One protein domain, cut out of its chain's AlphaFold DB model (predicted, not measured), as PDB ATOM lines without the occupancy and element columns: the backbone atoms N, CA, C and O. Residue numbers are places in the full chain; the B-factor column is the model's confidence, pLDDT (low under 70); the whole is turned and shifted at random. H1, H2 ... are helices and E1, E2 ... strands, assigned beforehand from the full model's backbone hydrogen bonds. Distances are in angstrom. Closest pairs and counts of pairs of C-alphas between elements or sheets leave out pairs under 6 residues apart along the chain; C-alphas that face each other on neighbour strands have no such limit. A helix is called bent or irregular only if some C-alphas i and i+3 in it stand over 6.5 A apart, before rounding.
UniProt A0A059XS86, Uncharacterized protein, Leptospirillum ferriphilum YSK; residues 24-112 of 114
ATOM      1  N   PRO A  24     -59.321 -18.637  45.153       63.34
ATOM      2  CA  PRO A  24     -59.037 -17.978  46.411       63.34
ATOM      3  C   PRO A  24     -59.665 -16.587  46.375       63.34
ATOM      4  O   PRO A  24     -59.389 -15.790  45.476       63.34
ATOM      5  N   GLN A  25     -60.528 -16.304  47.350       60.72
ATOM      6  CA  GLN A  25     -61.019 -14.950  47.558       60.72
ATOM      7  C   GLN A  25     -59.804 -14.060  47.840       60.72
ATOM      8  O   GLN A  25     -58.970 -14.404  48.684       60.72
ATOM      9  N   MET A  26     -59.676 -12.945  47.114       59.62
ATOM     10  CA  MET A  26     -58.695 -11.919  47.465       59.62
ATOM     11  C   MET A  26     -58.954 -11.495  48.911       59.62
ATOM     12  O   MET A  26     -60.063 -11.079  49.236       59.62
ATOM     13  N   LYS A  27     -57.950 -11.650  49.777       70.19
ATOM     14  CA  LYS A  27     -58.061 -11.280  51.194       70.19
ATOM     15  C   LYS A  27     -57.706  -9.813  51.447       70.19
ATOM     16  O   LYS A  27     -58.121  -9.278  52.469       70.19
ATOM     17  N   GLY A  28     -56.982  -9.167  50.534       81.06
ATOM     18  CA  GLY A  28     -56.622  -7.755  50.620       81.06
ATOM     19  C   GLY A  28     -57.408  -6.827  49.701       81.06
ATOM     20  O   GLY A  28     -58.266  -7.235  48.915       81.06
ATOM     21  N   GLN A  29     -57.083  -5.543  49.807       92.00
ATOM     22  CA  GLN A  29     -57.692  -4.466  49.037       92.00
ATOM     23  C   GLN A  29     -57.038  -4.370  47.657       92.00
ATOM     24  O   GLN A  29     -55.841  -4.118  47.545       92.00
ATOM     25  N   LEU A  30     -57.821  -4.528  46.590       92.81
ATOM     26  CA  LEU A  30     -57.355  -4.270  45.227       92.81
ATOM     27  C   LEU A  30     -57.114  -2.763  45.035       92.81
ATOM     28  O   LEU A  30     -58.023  -1.964  45.247       92.81
ATOM     29  N   LEU A  31     -55.902  -2.389  44.628       93.69
ATOM     30  CA  LEU A  31     -55.507  -1.003  44.353       93.69
ATOM     31  C   LEU A  31     -55.506  -0.690  42.854       93.69
ATOM     32  O   LEU A  31     -55.731   0.451  42.463       93.69
ATOM     33  N   GLY A  32     -55.268  -1.695  42.010       91.75
ATOM     34  CA  GLY A  32     -55.296  -1.529  40.562       91.75
ATOM     35  C   GLY A  32     -55.087  -2.831  39.800       91.75
ATOM     36  O   GLY A  32     -54.672  -3.849  40.363       91.75
ATOM     37  N   THR A  33     -55.370  -2.788  38.501       95.88
ATOM     38  CA  THR A  33     -55.207  -3.915  37.577       95.88
ATOM     39  C   THR A  33     -54.562  -3.460  36.278       95.88
ATOM     40  O   THR A  33     -54.948  -2.433  35.724       95.88
ATOM     41  N   LEU A  34     -53.622  -4.249  35.764       93.50
ATOM     42  CA  LEU A  34     -53.023  -4.063  34.444       93.50
ATOM     43  C   LEU A  34     -53.418  -5.242  33.542       93.50
ATOM     44  O   LEU A  34     -53.321  -6.393  33.981       93.50
ATOM     45  N   PRO A  35     -53.845  -5.001  32.292       94.88
ATOM     46  CA  PRO A  35     -54.176  -6.079  31.368       94.88
ATOM     47  C   PRO A  35     -52.927  -6.898  31.013       94.88
ATOM     48  O   PRO A  35     -51.837  -6.351  30.844       94.88
ATOM     49  N   HIS A  36     -53.081  -8.213  30.867       94.38
ATOM     50  CA  HIS A  36     -52.014  -9.120  30.445       94.38
ATOM     51  C   HIS A  36     -52.550 -10.145  29.439       94.38
ATOM     52  O   HIS A  36     -53.720 -10.515  29.472       94.38
ATOM     53  N   ARG A  37     -51.700 -10.658  28.542       91.75
ATOM     54  CA  ARG A  37     -52.126 -11.624  27.507       91.75
ATOM     55  C   ARG A  37     -52.827 -12.861  28.087       91.75
ATOM     56  O   ARG A  37     -53.740 -13.396  27.472       91.75
ATOM     57  N   GLU A  38     -52.374 -13.317  29.249       91.44
ATOM     58  CA  GLU A  38     -52.861 -14.531  29.924       91.44
ATOM     59  C   GLU A  38     -53.892 -14.242  31.035       91.44
ATOM     60  O   GLU A  38     -54.320 -15.158  31.736       91.44
ATOM     61  N   GLY A  39     -54.278 -12.974  31.226       94.00
ATOM     62  CA  GLY A  39     -55.187 -12.550  32.289       94.00
ATOM     63  C   GLY A  39     -54.932 -11.109  32.724       94.00
ATOM     64  O   GLY A  39     -54.988 -10.187  31.916       94.00
ATOM     65  N   GLU A  40     -54.647 -10.891  34.004       96.31
ATOM     66  CA  GLU A  40     -54.420  -9.543  34.537       96.31
ATOM     67  C   GLU A  40     -53.390  -9.529  35.662       96.31
ATOM     68  O   GLU A  40     -53.332 -10.438  36.488       96.31
ATOM     69  N   VAL A  41     -52.571  -8.484  35.720       96.88
ATOM     70  CA  VAL A  41     -51.711  -8.230  36.875       96.88
ATOM     71  C   VAL A  41     -52.511  -7.418  37.877       96.88
ATOM     72  O   VAL A  41     -52.929  -6.301  37.581       96.88
ATOM     73  N   ARG A  42     -52.724  -7.971  39.068       96.25
ATOM     74  CA  ARG A  42     -53.394  -7.283  40.171       96.25
ATOM     75  C   ARG A  42     -52.360  -6.693  41.114       96.25
ATOM     76  O   ARG A  42     -51.395  -7.370  41.471       96.25
ATOM     77  N   ILE A  43     -52.599  -5.451  41.516       96.06
ATOM     78  CA  ILE A  43     -51.845  -4.732  42.537       96.06
ATOM     79  C   ILE A  43     -52.759  -4.618  43.757       96.06
ATOM     80  O   ILE A  43     -53.812  -3.985  43.671       96.06
ATOM     81  N   SER A  44     -52.401  -5.248  44.874       95.12
ATOM     82  CA  SER A  44     -53.241  -5.318  46.076       95.12
ATOM     83  C   SER A  44     -52.477  -5.009  47.358       95.12
ATOM     84  O   SER A  44     -51.287  -5.282  47.475       95.12
ATOM     85  N   TRP A  45     -53.182  -4.440  48.330       92.44
ATOM     86  CA  TRP A  45     -52.730  -4.271  49.704       92.44
ATOM     87  C   TRP A  45     -53.198  -5.459  50.543       92.44
ATOM     88  O   TRP A  45     -54.395  -5.603  50.790       92.44
ATOM     89  N   ASP A  46     -52.266  -6.307  50.968       92.31
ATOM     90  CA  ASP A  46     -52.543  -7.570  51.656       92.31
ATOM     91  C   ASP A  46     -51.887  -7.616  53.048       92.31
ATOM     92  O   ASP A  46     -51.023  -6.801  53.383       92.31
ATOM     93  N   ILE A  47     -52.317  -8.583  53.868       88.94
ATOM     94  CA  ILE A  47     -51.781  -8.868  55.207       88.94
ATOM     95  C   ILE A  47     -51.480 -10.366  55.313       88.94
ATOM     96  O   ILE A  47     -52.312 -11.201  54.945       88.94
ATOM     97  N   TYR A  48     -50.309 -10.712  55.845       86.00
ATOM     98  CA  TYR A  48     -49.930 -12.079  56.205       86.00
ATOM     99  C   TYR A  48     -49.177 -12.053  57.535       86.00
ATOM    100  O   TYR A  48     -48.232 -11.281  57.664       86.00
ATOM    101  N   GLU A  49     -49.599 -12.867  58.510       87.69
ATOM    102  CA  GLU A  49     -49.004 -12.902  59.863       87.69
ATOM    103  C   GLU A  49     -48.848 -11.492  60.477       87.69
ATOM    104  O   GLU A  49     -47.773 -11.118  60.929       87.69
ATOM    105  N   ASP A  50     -49.909 -10.674  60.419       86.75
ATOM    106  CA  ASP A  50     -49.944  -9.268  60.877       86.75
ATOM    107  C   ASP A  50     -48.956  -8.307  60.185       86.75
ATOM    108  O   ASP A  50     -48.841  -7.131  60.541       86.75
ATOM    109  N   HIS A  51     -48.285  -8.759  59.127       84.88
ATOM    110  CA  HIS A  51     -47.424  -7.932  58.297       84.88
ATOM    111  C   HIS A  51     -48.147  -7.516  57.020       84.88
ATOM    112  O   HIS A  51     -48.484  -8.341  56.167       84.88
ATOM    113  N   HIS A  52     -48.355  -6.209  56.875       89.19
ATOM    114  CA  HIS A  52     -48.842  -5.626  55.633       89.19
ATOM    115  C   HIS A  52     -47.794  -5.751  54.517       89.19
ATOM    116  O   HIS A  52     -46.587  -5.791  54.775       89.19
ATOM    117  N   PHE A  53     -48.250  -5.785  53.269       91.69
ATOM    118  CA  PHE A  53     -47.400  -5.688  52.086       91.69
ATOM    119  C   PHE A  53     -48.219  -5.330  50.843       91.69
ATOM    120  O   PHE A  53     -49.433  -5.523  50.795       91.69
ATOM    121  N   LEU A  54     -47.533  -4.851  49.807       94.06
ATOM    122  CA  LEU A  54     -48.109  -4.687  48.476       94.06
ATOM    123  C   LEU A  54     -47.821  -5.949  47.654       94.06
ATOM    124  O   LEU A  54     -46.663  -6.340  47.497       94.06
ATOM    125  N   SER A  55     -48.853  -6.599  47.127       95.38
ATOM    126  CA  SER A  55     -48.716  -7.706  46.184       95.38
ATOM    127  C   SER A  55     -48.880  -7.202  44.759       95.38
ATOM    128  O   SER A  55     -49.836  -6.494  44.458       95.38
ATOM    129  N   VAL A  56     -47.970  -7.598  43.873       96.12
ATOM    130  CA  VAL A  56     -48.092  -7.400  42.427       96.12
ATOM    131  C   VAL A  56     -48.018  -8.774  41.785       96.12
ATOM    132  O   VAL A  56     -46.953  -9.393  41.744       96.12
ATOM    133  N   ARG A  57     -49.152  -9.306  41.331       95.88
ATOM    134  CA  ARG A  57     -49.242 -10.708  40.903       95.88
ATOM    135  C   ARG A  57     -50.073 -10.868  39.648       95.88
ATOM    136  O   ARG A  57     -51.150 -10.292  39.544       95.88
ATOM    137  N   LEU A  58     -49.595 -11.695  38.722       96.56
ATOM    138  CA  LEU A  58     -50.382 -12.128  37.575       96.56
ATOM    139  C   LEU A  58     -51.454 -13.113  38.042       96.56
ATOM    140  O   LEU A  58     -51.145 -14.125  38.675       96.56
ATOM    141  N   TRP A  59     -52.694 -12.830  37.675       94.94
ATOM    142  CA  TRP A  59     -53.840 -13.712  37.775       94.94
ATOM    143  C   TRP A  59     -54.190 -14.208  36.378       94.94
ATOM    144  O   TRP A  59     -54.494 -13.417  35.487       94.94
ATOM    145  N   THR A  60     -54.124 -15.521  36.184       95.19
ATOM    146  CA  THR A  60     -54.441 -16.169  34.908       95.19
ATOM    147  C   THR A  60     -55.903 -16.563  34.864       95.19
ATOM    148  O   THR A  60     -56.442 -17.005  35.882       95.19
ATOM    149  N   VAL A  61     -56.514 -16.464  33.690       93.00
ATOM    150  CA  VAL A  61     -57.887 -16.921  33.465       93.00
ATOM    151  C   VAL A  61     -57.896 -18.384  33.008       93.00
ATOM    152  O   VAL A  61     -57.057 -18.786  32.203       93.00
ATOM    153  N   ASP A  62     -58.803 -19.198  33.547       88.88
ATOM    154  CA  ASP A  62     -59.032 -20.570  33.078       88.88
ATOM    155  C   ASP A  62     -60.163 -20.662  32.034       88.88
ATOM    156  O   ASP A  62     -60.823 -19.671  31.712       88.88
ATOM    157  N   ASP A  63     -60.413 -21.869  31.517       88.81
ATOM    158  CA  ASP A  63     -61.464 -22.129  30.518       88.81
ATOM    159  C   ASP A  63     -62.880 -21.781  31.023       88.81
ATOM    160  O   ASP A  63     -63.779 -21.495  30.233       88.81
ATOM    161  N   ASN A  64     -63.073 -21.739  32.346       88.19
ATOM    162  CA  ASN A  64     -64.324 -21.356  33.002       88.19
ATOM    163  C   ASN A  64     -64.404 -19.847  33.291       88.19
ATOM    164  O   ASN A  64     -65.299 -19.407  34.016       88.19
ATOM    165  N   LYS A  65     -63.485 -19.047  32.733       86.44
ATOM    166  CA  LYS A  65     -63.357 -17.600  32.963       86.44
ATOM    167  C   LYS A  65     -63.101 -17.229  34.428       86.44
ATOM    168  O   LYS A  65     -63.426 -16.121  34.853       86.44
ATOM    169  N   GLN A  66     -62.519 -18.136  35.209       89.12
ATOM    170  CA  GLN A  66     -62.158 -17.888  36.600       89.12
ATOM    171  C   GLN A  66     -60.703 -17.445  36.699       89.12
ATOM    172  O   GLN A  66     -59.821 -17.976  36.025       89.12
ATOM    173  N   TYR A  67     -60.455 -16.466  37.564       89.44
ATOM    174  CA  TYR A  67     -59.120 -15.932  37.794       89.44
ATOM    175  C   TYR A  67     -58.419 -16.681  38.922       89.44
ATOM    176  O   TYR A  67     -58.937 -16.793  40.033       89.44
ATOM    177  N   TRP A  68     -57.193 -17.110  38.641       91.00
ATOM    178  CA  TRP A  68     -56.335 -17.839  39.566       91.00
ATOM    179  C   TRP A  68     -55.001 -17.119  39.738       91.00
ATOM    180  O   TRP A  68     -54.381 -16.760  38.733       91.00
ATOM    181  N   PRO A  69     -54.507 -16.928  40.974       92.19
ATOM    182  CA  PRO A  69     -53.205 -16.319  41.179       92.19
ATOM    183  C   PRO A  69     -52.119 -17.249  40.632       92.19
ATOM    184  O   PRO A  69     -52.051 -18.432  40.970       92.19
ATOM    185  N   SER A  70     -51.247 -16.706  39.791       92.94
ATOM    186  CA  SER A  70     -50.088 -17.427  39.278       92.94
ATOM    187  C   SER A  70     -48.891 -17.291  40.226       92.94
ATOM    188  O   SER A  70     -48.860 -16.465  41.146       92.94
ATOM    189  N   LYS A  71     -47.842 -18.079  39.966       91.94
ATOM    190  CA  LYS A  71     -46.549 -17.923  40.647       91.94
ATOM    191  C   LYS A  71     -45.782 -16.679  40.179       91.94
ATOM    192  O   LYS A  71     -44.868 -16.257  40.880       91.94
ATOM    193  N   ILE A  72     -46.173 -16.074  39.054       94.94
ATOM    194  CA  ILE A  72     -45.532 -14.884  38.490       94.94
ATOM    195  C   ILE A  72     -46.030 -13.648  39.238       94.94
ATOM    196  O   ILE A  72     -47.220 -13.328  39.245       94.94
ATOM    197  N   GLY A  73     -45.105 -12.964  39.895       94.44
ATOM    198  CA  GLY A  73     -45.388 -11.790  40.700       94.44
ATOM    199  C   GLY A  73     -44.348 -11.603  41.789       94.44
ATOM    200  O   GLY A  73     -43.504 -12.470  42.019       94.44
ATOM    201  N   PHE A  74     -44.442 -10.484  42.485       95.56
ATOM    202  CA  PHE A  74     -43.574 -10.150  43.599       95.56
ATOM    203  C   PHE A  74     -44.368  -9.456  44.704       95.56
ATOM    204  O   PHE A  74     -45.516  -9.045  44.531       95.56
ATOM    205  N   THR A  75     -43.739  -9.377  45.868       95.06
ATOM    206  CA  THR A  75     -44.272  -8.710  47.048       95.06
ATOM    207  C   THR A  75     -43.317  -7.593  47.432       95.06
ATOM    208  O   THR A  75     -42.107  -7.808  47.465       95.06
ATOM    209  N   VAL A  76     -43.863  -6.429  47.761       92.50
ATOM    210  CA  VAL A  76     -43.113  -5.268  48.243       92.50
ATOM    211  C   VAL A  76     -43.447  -5.078  49.713       92.50
ATOM    212  O   VAL A  76     -44.614  -4.946  50.090       92.50
ATOM    213  N   ARG A  77     -42.422  -5.105  50.564       91.25
ATOM    214  CA  ARG A  77     -42.592  -4.917  52.008       91.25
ATOM    215  C   ARG A  77     -42.781  -3.433  52.305       91.25
ATOM    216  O   ARG A  77     -42.277  -2.595  51.568       91.25
ATOM    217  N   LEU A  78     -43.414  -3.106  53.432       86.44
ATOM    218  CA  LEU A  78     -43.665  -1.711  53.837       86.44
ATOM    219  C   LEU A  78     -42.424  -0.823  53.792       86.44
ATOM    220  O   LEU A  78     -42.484   0.289  53.282       86.44
ATOM    221  N   ARG A  79     -41.296  -1.329  54.295       89.19
ATOM    222  CA  ARG A  79     -40.030  -0.585  54.328       89.19
ATOM    223  C   ARG A  79     -39.467  -0.256  52.940       89.19
ATOM    224  O   ARG A  79     -38.673   0.666  52.834       89.19
ATOM    225  N   ASP A  80     -39.865  -1.007  51.914       89.94
ATOM    226  CA  ASP A  80     -39.381  -0.851  50.539       89.94
ATOM    227  C   ASP A  80     -40.334   0.034  49.702       89.94
ATOM    228  O   ASP A  80     -39.994   0.443  48.593       89.94
ATOM    229  N   LEU A  81     -41.530   0.355  50.223       86.56
ATOM    230  CA  LEU A  81     -42.527   1.170  49.519       86.56
ATOM    231  C   LEU A  81     -42.071   2.601  49.206       86.56
ATOM    232  O   LEU A  81     -42.392   3.044  48.106       86.56
ATOM    233  N   PRO A  82     -41.347   3.330  50.085       88.56
ATOM    234  CA  PRO A  82     -40.877   4.675  49.754       88.56
ATOM    235  C   PRO A  82     -40.003   4.683  48.497       88.56
ATOM    236  O   PRO A  82     -40.293   5.413  47.557       88.56
ATOM    237  N   THR A  83     -39.022   3.777  48.428       90.69
ATOM    238  CA  THR A  83     -38.132   3.638  47.266       90.69
ATOM    239  C   THR A  83     -38.892   3.243  46.002       90.69
ATOM    240  O   THR A  83     -38.628   3.781  44.931       90.69
ATOM    241  N   LEU A  84     -39.860   2.324  46.103       92.31
ATOM    242  CA  LEU A  84     -40.706   1.989  44.957       92.31
ATOM    243  C   LEU A  84     -41.539   3.193  44.493       92.31
ATOM    244  O   LEU A  84     -41.684   3.405  43.293       92.31
ATOM    245  N   GLY A  85     -42.086   3.971  45.428       89.00
ATOM    246  CA  GLY A  85     -42.871   5.167  45.132       89.00
ATOM    247  C   GLY A  85     -42.053   6.239  44.412       89.00
ATOM    248  O   GLY A  85     -42.509   6.752  43.394       89.00
ATOM    249  N   GLU A  86     -40.841   6.521  44.893       90.19
ATOM    250  CA  GLU A  86     -39.892   7.442  44.250       90.19
ATOM    251  C   GLU A  86     -39.569   6.997  42.817       90.19
ATOM    252  O   GLU A  86     -39.735   7.774  41.878       90.19
ATOM    253  N   ALA A  87     -39.222   5.720  42.628       92.94
ATOM    254  CA  ALA A  87     -38.906   5.174  41.308       92.94
ATOM    255  C   ALA A  87     -40.099   5.220  40.333       92.94
ATOM    256  O   ALA A  87     -39.922   5.487  39.145       92.94
ATOM    257  N   ILE A  88     -41.324   4.969  40.815       93.19
ATOM    258  CA  ILE A  88     -42.538   5.123  39.999       93.19
ATOM    259  C   ILE A  88     -42.749   6.596  39.631       93.19
ATOM    260  O   ILE A  88     -43.100   6.875  38.488       93.19
ATOM    261  N   GLY A  89     -42.524   7.525  40.563       87.88
ATOM    262  CA  GLY A  89     -42.598   8.964  40.304       87.88
ATOM    263  C   GLY A  89     -41.665   9.396  39.172       87.88
ATOM    264  O   GLY A  89     -42.125   9.965  38.187       87.88
ATOM    265  N   GLU A  90     -40.387   9.019  39.248       94.56
ATOM    266  CA  GLU A  90     -39.419   9.295  38.177       94.56
ATOM    267  C   GLU A  90     -39.832   8.655  36.841       94.56
ATOM    268  O   GLU A  90     -39.709   9.267  35.779       94.56
ATOM    269  N   ALA A  91     -40.364   7.428  36.872       90.62
ATOM    270  CA  ALA A  91     -40.856   6.760  35.671       90.62
ATOM    271  C   ALA A  91     -42.044   7.497  35.028       90.62
ATOM    272  O   ALA A  91     -42.142   7.541  33.800       90.62
ATOM    273  N   LEU A  92     -42.928   8.092  35.835       87.44
ATOM    274  CA  LEU A  92     -44.034   8.915  35.344       87.44
ATOM    275  C   LEU A  92     -43.521  10.193  34.675       87.44
ATOM    276  O   LEU A  92     -43.984  10.517  33.581       87.44
ATOM    277  N   ASP A  93     -42.540  10.871  35.272       91.94
ATOM    278  CA  ASP A  93     -41.935  12.074  34.689       91.94
ATOM    279  C   ASP A  93     -41.288  11.775  33.327       91.94
ATOM    280  O   ASP A  93     -41.507  12.495  32.347       91.94
ATOM    281  N   MET A  94     -40.552  10.661  33.228       94.31
ATOM    282  CA  MET A  94     -39.971  10.203  31.961       94.31
ATOM    283  C   MET A  94     -41.048   9.881  30.914       94.31
ATOM    284  O   MET A  94     -40.926  10.289  29.757       94.31
ATOM    285  N   ALA A  95     -42.125   9.196  31.307       87.44
ATOM    286  CA  ALA A  95     -43.215   8.842  30.398       87.44
ATOM    287  C   ALA A  95     -43.949  10.076  29.844       87.44
ATOM    288  O   ALA A  95     -44.326  10.100  28.667       87.44
ATOM    289  N   LEU A  96     -44.134  11.114  30.665       88.62
ATOM    290  CA  LEU A  96     -44.708  12.387  30.225       88.62
ATOM    291  C   LEU A  96     -43.809  13.068  29.190       88.62
ATOM    292  O   LEU A  96     -44.287  13.435  28.113       88.62
ATOM    293  N   ALA A  97     -42.507  13.165  29.472       92.19
ATOM    294  CA  ALA A  97     -41.541  13.769  28.557       92.19
ATOM    295  C   ALA A  97     -41.497  13.049  27.196       92.19
ATOM    296  O   ALA A  97     -41.483  13.695  26.147       92.19
ATOM    297  N   GLU A  98     -41.527  11.717  27.196       90.88
ATOM    298  CA  GLU A  98     -41.542  10.916  25.969       90.88
ATOM    299  C   GLU A  98     -42.839  11.108  25.169       90.88
ATOM    300  O   GLU A  98     -42.809  11.313  23.953       90.88
ATOM    301  N   THR A  99     -43.989  11.124  25.845       89.69
ATOM    302  CA  THR A  99     -45.292  11.328  25.192       89.69
ATOM    303  C   THR A  99     -45.369  12.701  24.516       89.69
ATOM    304  O   THR A  99     -45.882  12.828  23.401       89.69
ATOM    305  N   GLU A 100     -44.821  13.742  25.147       87.00
ATOM    306  CA  GLU A 100     -44.724  15.071  24.538       87.00
ATOM    307  C   GLU A 100     -43.853  15.078  23.278       87.00
ATOM    308  O   GLU A 100     -44.227  15.695  22.277       87.00
ATOM    309  N   GLN A 101     -42.711  14.383  23.299       83.88
ATOM    310  CA  GLN A 101     -41.829  14.271  22.135       83.88
ATOM    311  C   GLN A 101     -42.520  13.556  20.971       83.88
ATOM    312  O   GLN A 101     -42.501  14.060  19.846       83.88
ATOM    313  N   GLN A 102     -43.188  12.433  21.244       83.94
ATOM    314  CA  GLN A 102     -43.933  11.675  20.236       83.94
ATOM    315  C   GLN A 102     -45.069  12.504  19.626       83.94
ATOM    316  O   GLN A 102     -45.244  12.523  18.407       83.94
ATOM    317  N   ASN A 103     -45.804  13.253  20.451       84.00
ATOM    318  CA  ASN A 103     -46.868  14.134  19.975       84.00
ATOM    319  C   ASN A 103     -46.324  15.272  19.101       84.00
ATOM    320  O   ASN A 103     -46.886  15.539  18.040       84.00
ATOM    321  N   ARG A 104     -45.207  15.903  19.490       78.69
ATOM    322  CA  ARG A 104     -44.553  16.941  18.673       78.69
ATOM    323  C   ARG A 104     -44.083  16.393  17.327       78.69
ATOM    324  O   ARG A 104     -44.346  17.027  16.308       78.69
ATOM    325  N   ALA A 105     -43.442  15.223  17.313       76.44
ATOM    326  CA  ALA A 105     -43.015  14.562  16.079       76.44
ATOM    327  C   ALA A 105     -44.212  14.282  15.156       76.44
ATOM    328  O   ALA A 105     -44.197  14.659  13.987       76.44
ATOM    329  N   ARG A 106     -45.304  13.743  15.713       79.31
ATOM    330  CA  ARG A 106     -46.538  13.465  14.972       79.31
ATOM    331  C   ARG A 106     -47.187  14.721  14.386       79.31
ATOM    332  O   ARG A 106     -47.684  14.686  13.265       79.31
ATOM    333  N   THR A 107     -47.205  15.832  15.124       76.94
ATOM    334  CA  THR A 107     -47.751  17.109  14.634       76.94
ATOM    335  C   THR A 107     -46.893  17.719  13.523       76.94
ATOM    336  O   THR A 107     -47.439  18.329  12.607       76.94
ATOM    337  N   LEU A 108     -45.570  17.555  13.578       74.75
ATOM    338  CA  LEU A 108     -44.663  18.028  12.529       74.75
ATOM    339  C   LEU A 108     -44.801  17.202  11.243       74.75
ATOM    340  O   LEU A 108     -44.872  17.784  10.165       74.75
ATOM    341  N   GLU A 109     -44.924  15.875  11.350       70.56
ATOM    342  CA  GLU A 109     -45.196  14.994  10.205       70.56
ATOM    343  C   GLU A 109     -46.567  15.271   9.572       70.56
ATOM    344  O   GLU A 109     -46.686  15.310   8.351       70.56
ATOM    345  N   ALA A 110     -47.594  15.526  10.386       68.56
ATOM    346  CA  ALA A 110     -48.936  15.846   9.896       68.56
ATOM    347  C   ALA A 110     -49.024  17.202   9.166       68.56
ATOM    348  O   ALA A 110     -49.959  17.415   8.397       68.56
ATOM    349  N   ASN A 111     -48.069  18.109   9.401       66.31
ATOM    350  CA  ASN A 111     -48.025  19.453   8.815       66.31
ATOM    351  C   ASN A 111     -46.915  19.626   7.762       66.31
ATOM    352  O   ASN A 111     -46.685  20.748   7.304       66.31
ATOM    353  N   ALA A 112     -46.215  18.556   7.375       56.03
ATOM    354  CA  ALA A 112     -45.225  18.618   6.306       56.03
ATOM    355  C   ALA A 112     -45.939  18.737   4.940       56.03
ATOM    356  O   ALA A 112     -46.774  17.887   4.622       56.03
TER     357      ALA A 112
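What this domain is: This is residues 24 to 112 of the 114 residues of an uncharacterized protein of Leptospirillum ferriphilum YSK (UniProt A0A059XS86). The model is a strongly twisted sheet of four strands, E1 to E4, made of long bent hairpins, with one long helix, H1, leaving it as an arm. From Gly 85 on the arm sticks out free, and it makes much of the length. The printed part has 89 residues, with four named strands followed by one named helix; the sheet's order is E1, E2, E3, E4, all antiparallel, and the class is mixed, helices and strands. The whole is only just loose, close to extended, with a radius of gyration of the C-alphas of 18.2 A, and its outline is flat, spanning 60 by 39 by 18 A.

How they stand to each other: Begin at E1, residues 29 to 36, an edge strand. It forms a hairpin with E2, residues 39 to 48, where you find N 34 and O 41 2.8 A apart, within hydrogen-bond range. E2 forms the next hairpin with E3, residues 51 to 61; look at N 44 and O 55, 2.9 A apart. E3 and E4, residues 67 to 77, form the third, with N 56 and O 74 2.9 A apart. The four make a meander, each strand the antiparallel neighbour of the one before. E1 and E4 are apart. H1, residues 78 to 110, only grazes the sheet, with its residues 78 to 84; the closest C-alphas of E3 and H1 are those of Phe 53 and Leu 78, 5.7 A apart. In H1, 27 of 29 O i to N i+4 pairs are within hydrogen-bond range.

Where its parts are: Find C-alpha 29 at (-57.692, -4.466, 49.037); from there E1 runs 20.0 A and bends by 55 degrees at residue 32. E2 is 24.5 A long, E3 28.4 A and E4 24.4 A; E4 bends by 76 degrees at residue 72. From C-alpha 78 at (-43.665, -1.711, 53.837), H1 runs 47.6 A to C-alpha 110 at (-48.936, 15.846, 9.896). It is irregular, with C-alphas 79 and 82 7.0 A apart.

The domain as a whole: The two C-alphas farthest apart are those of Glu 49 and Ala 112, 62.3 A. The printed part has no cut, and its four links between named elements are tight. Mean pLDDT of the printed part is 88.0; look for values under 70 at residues 24 to 26 and 110 to 112.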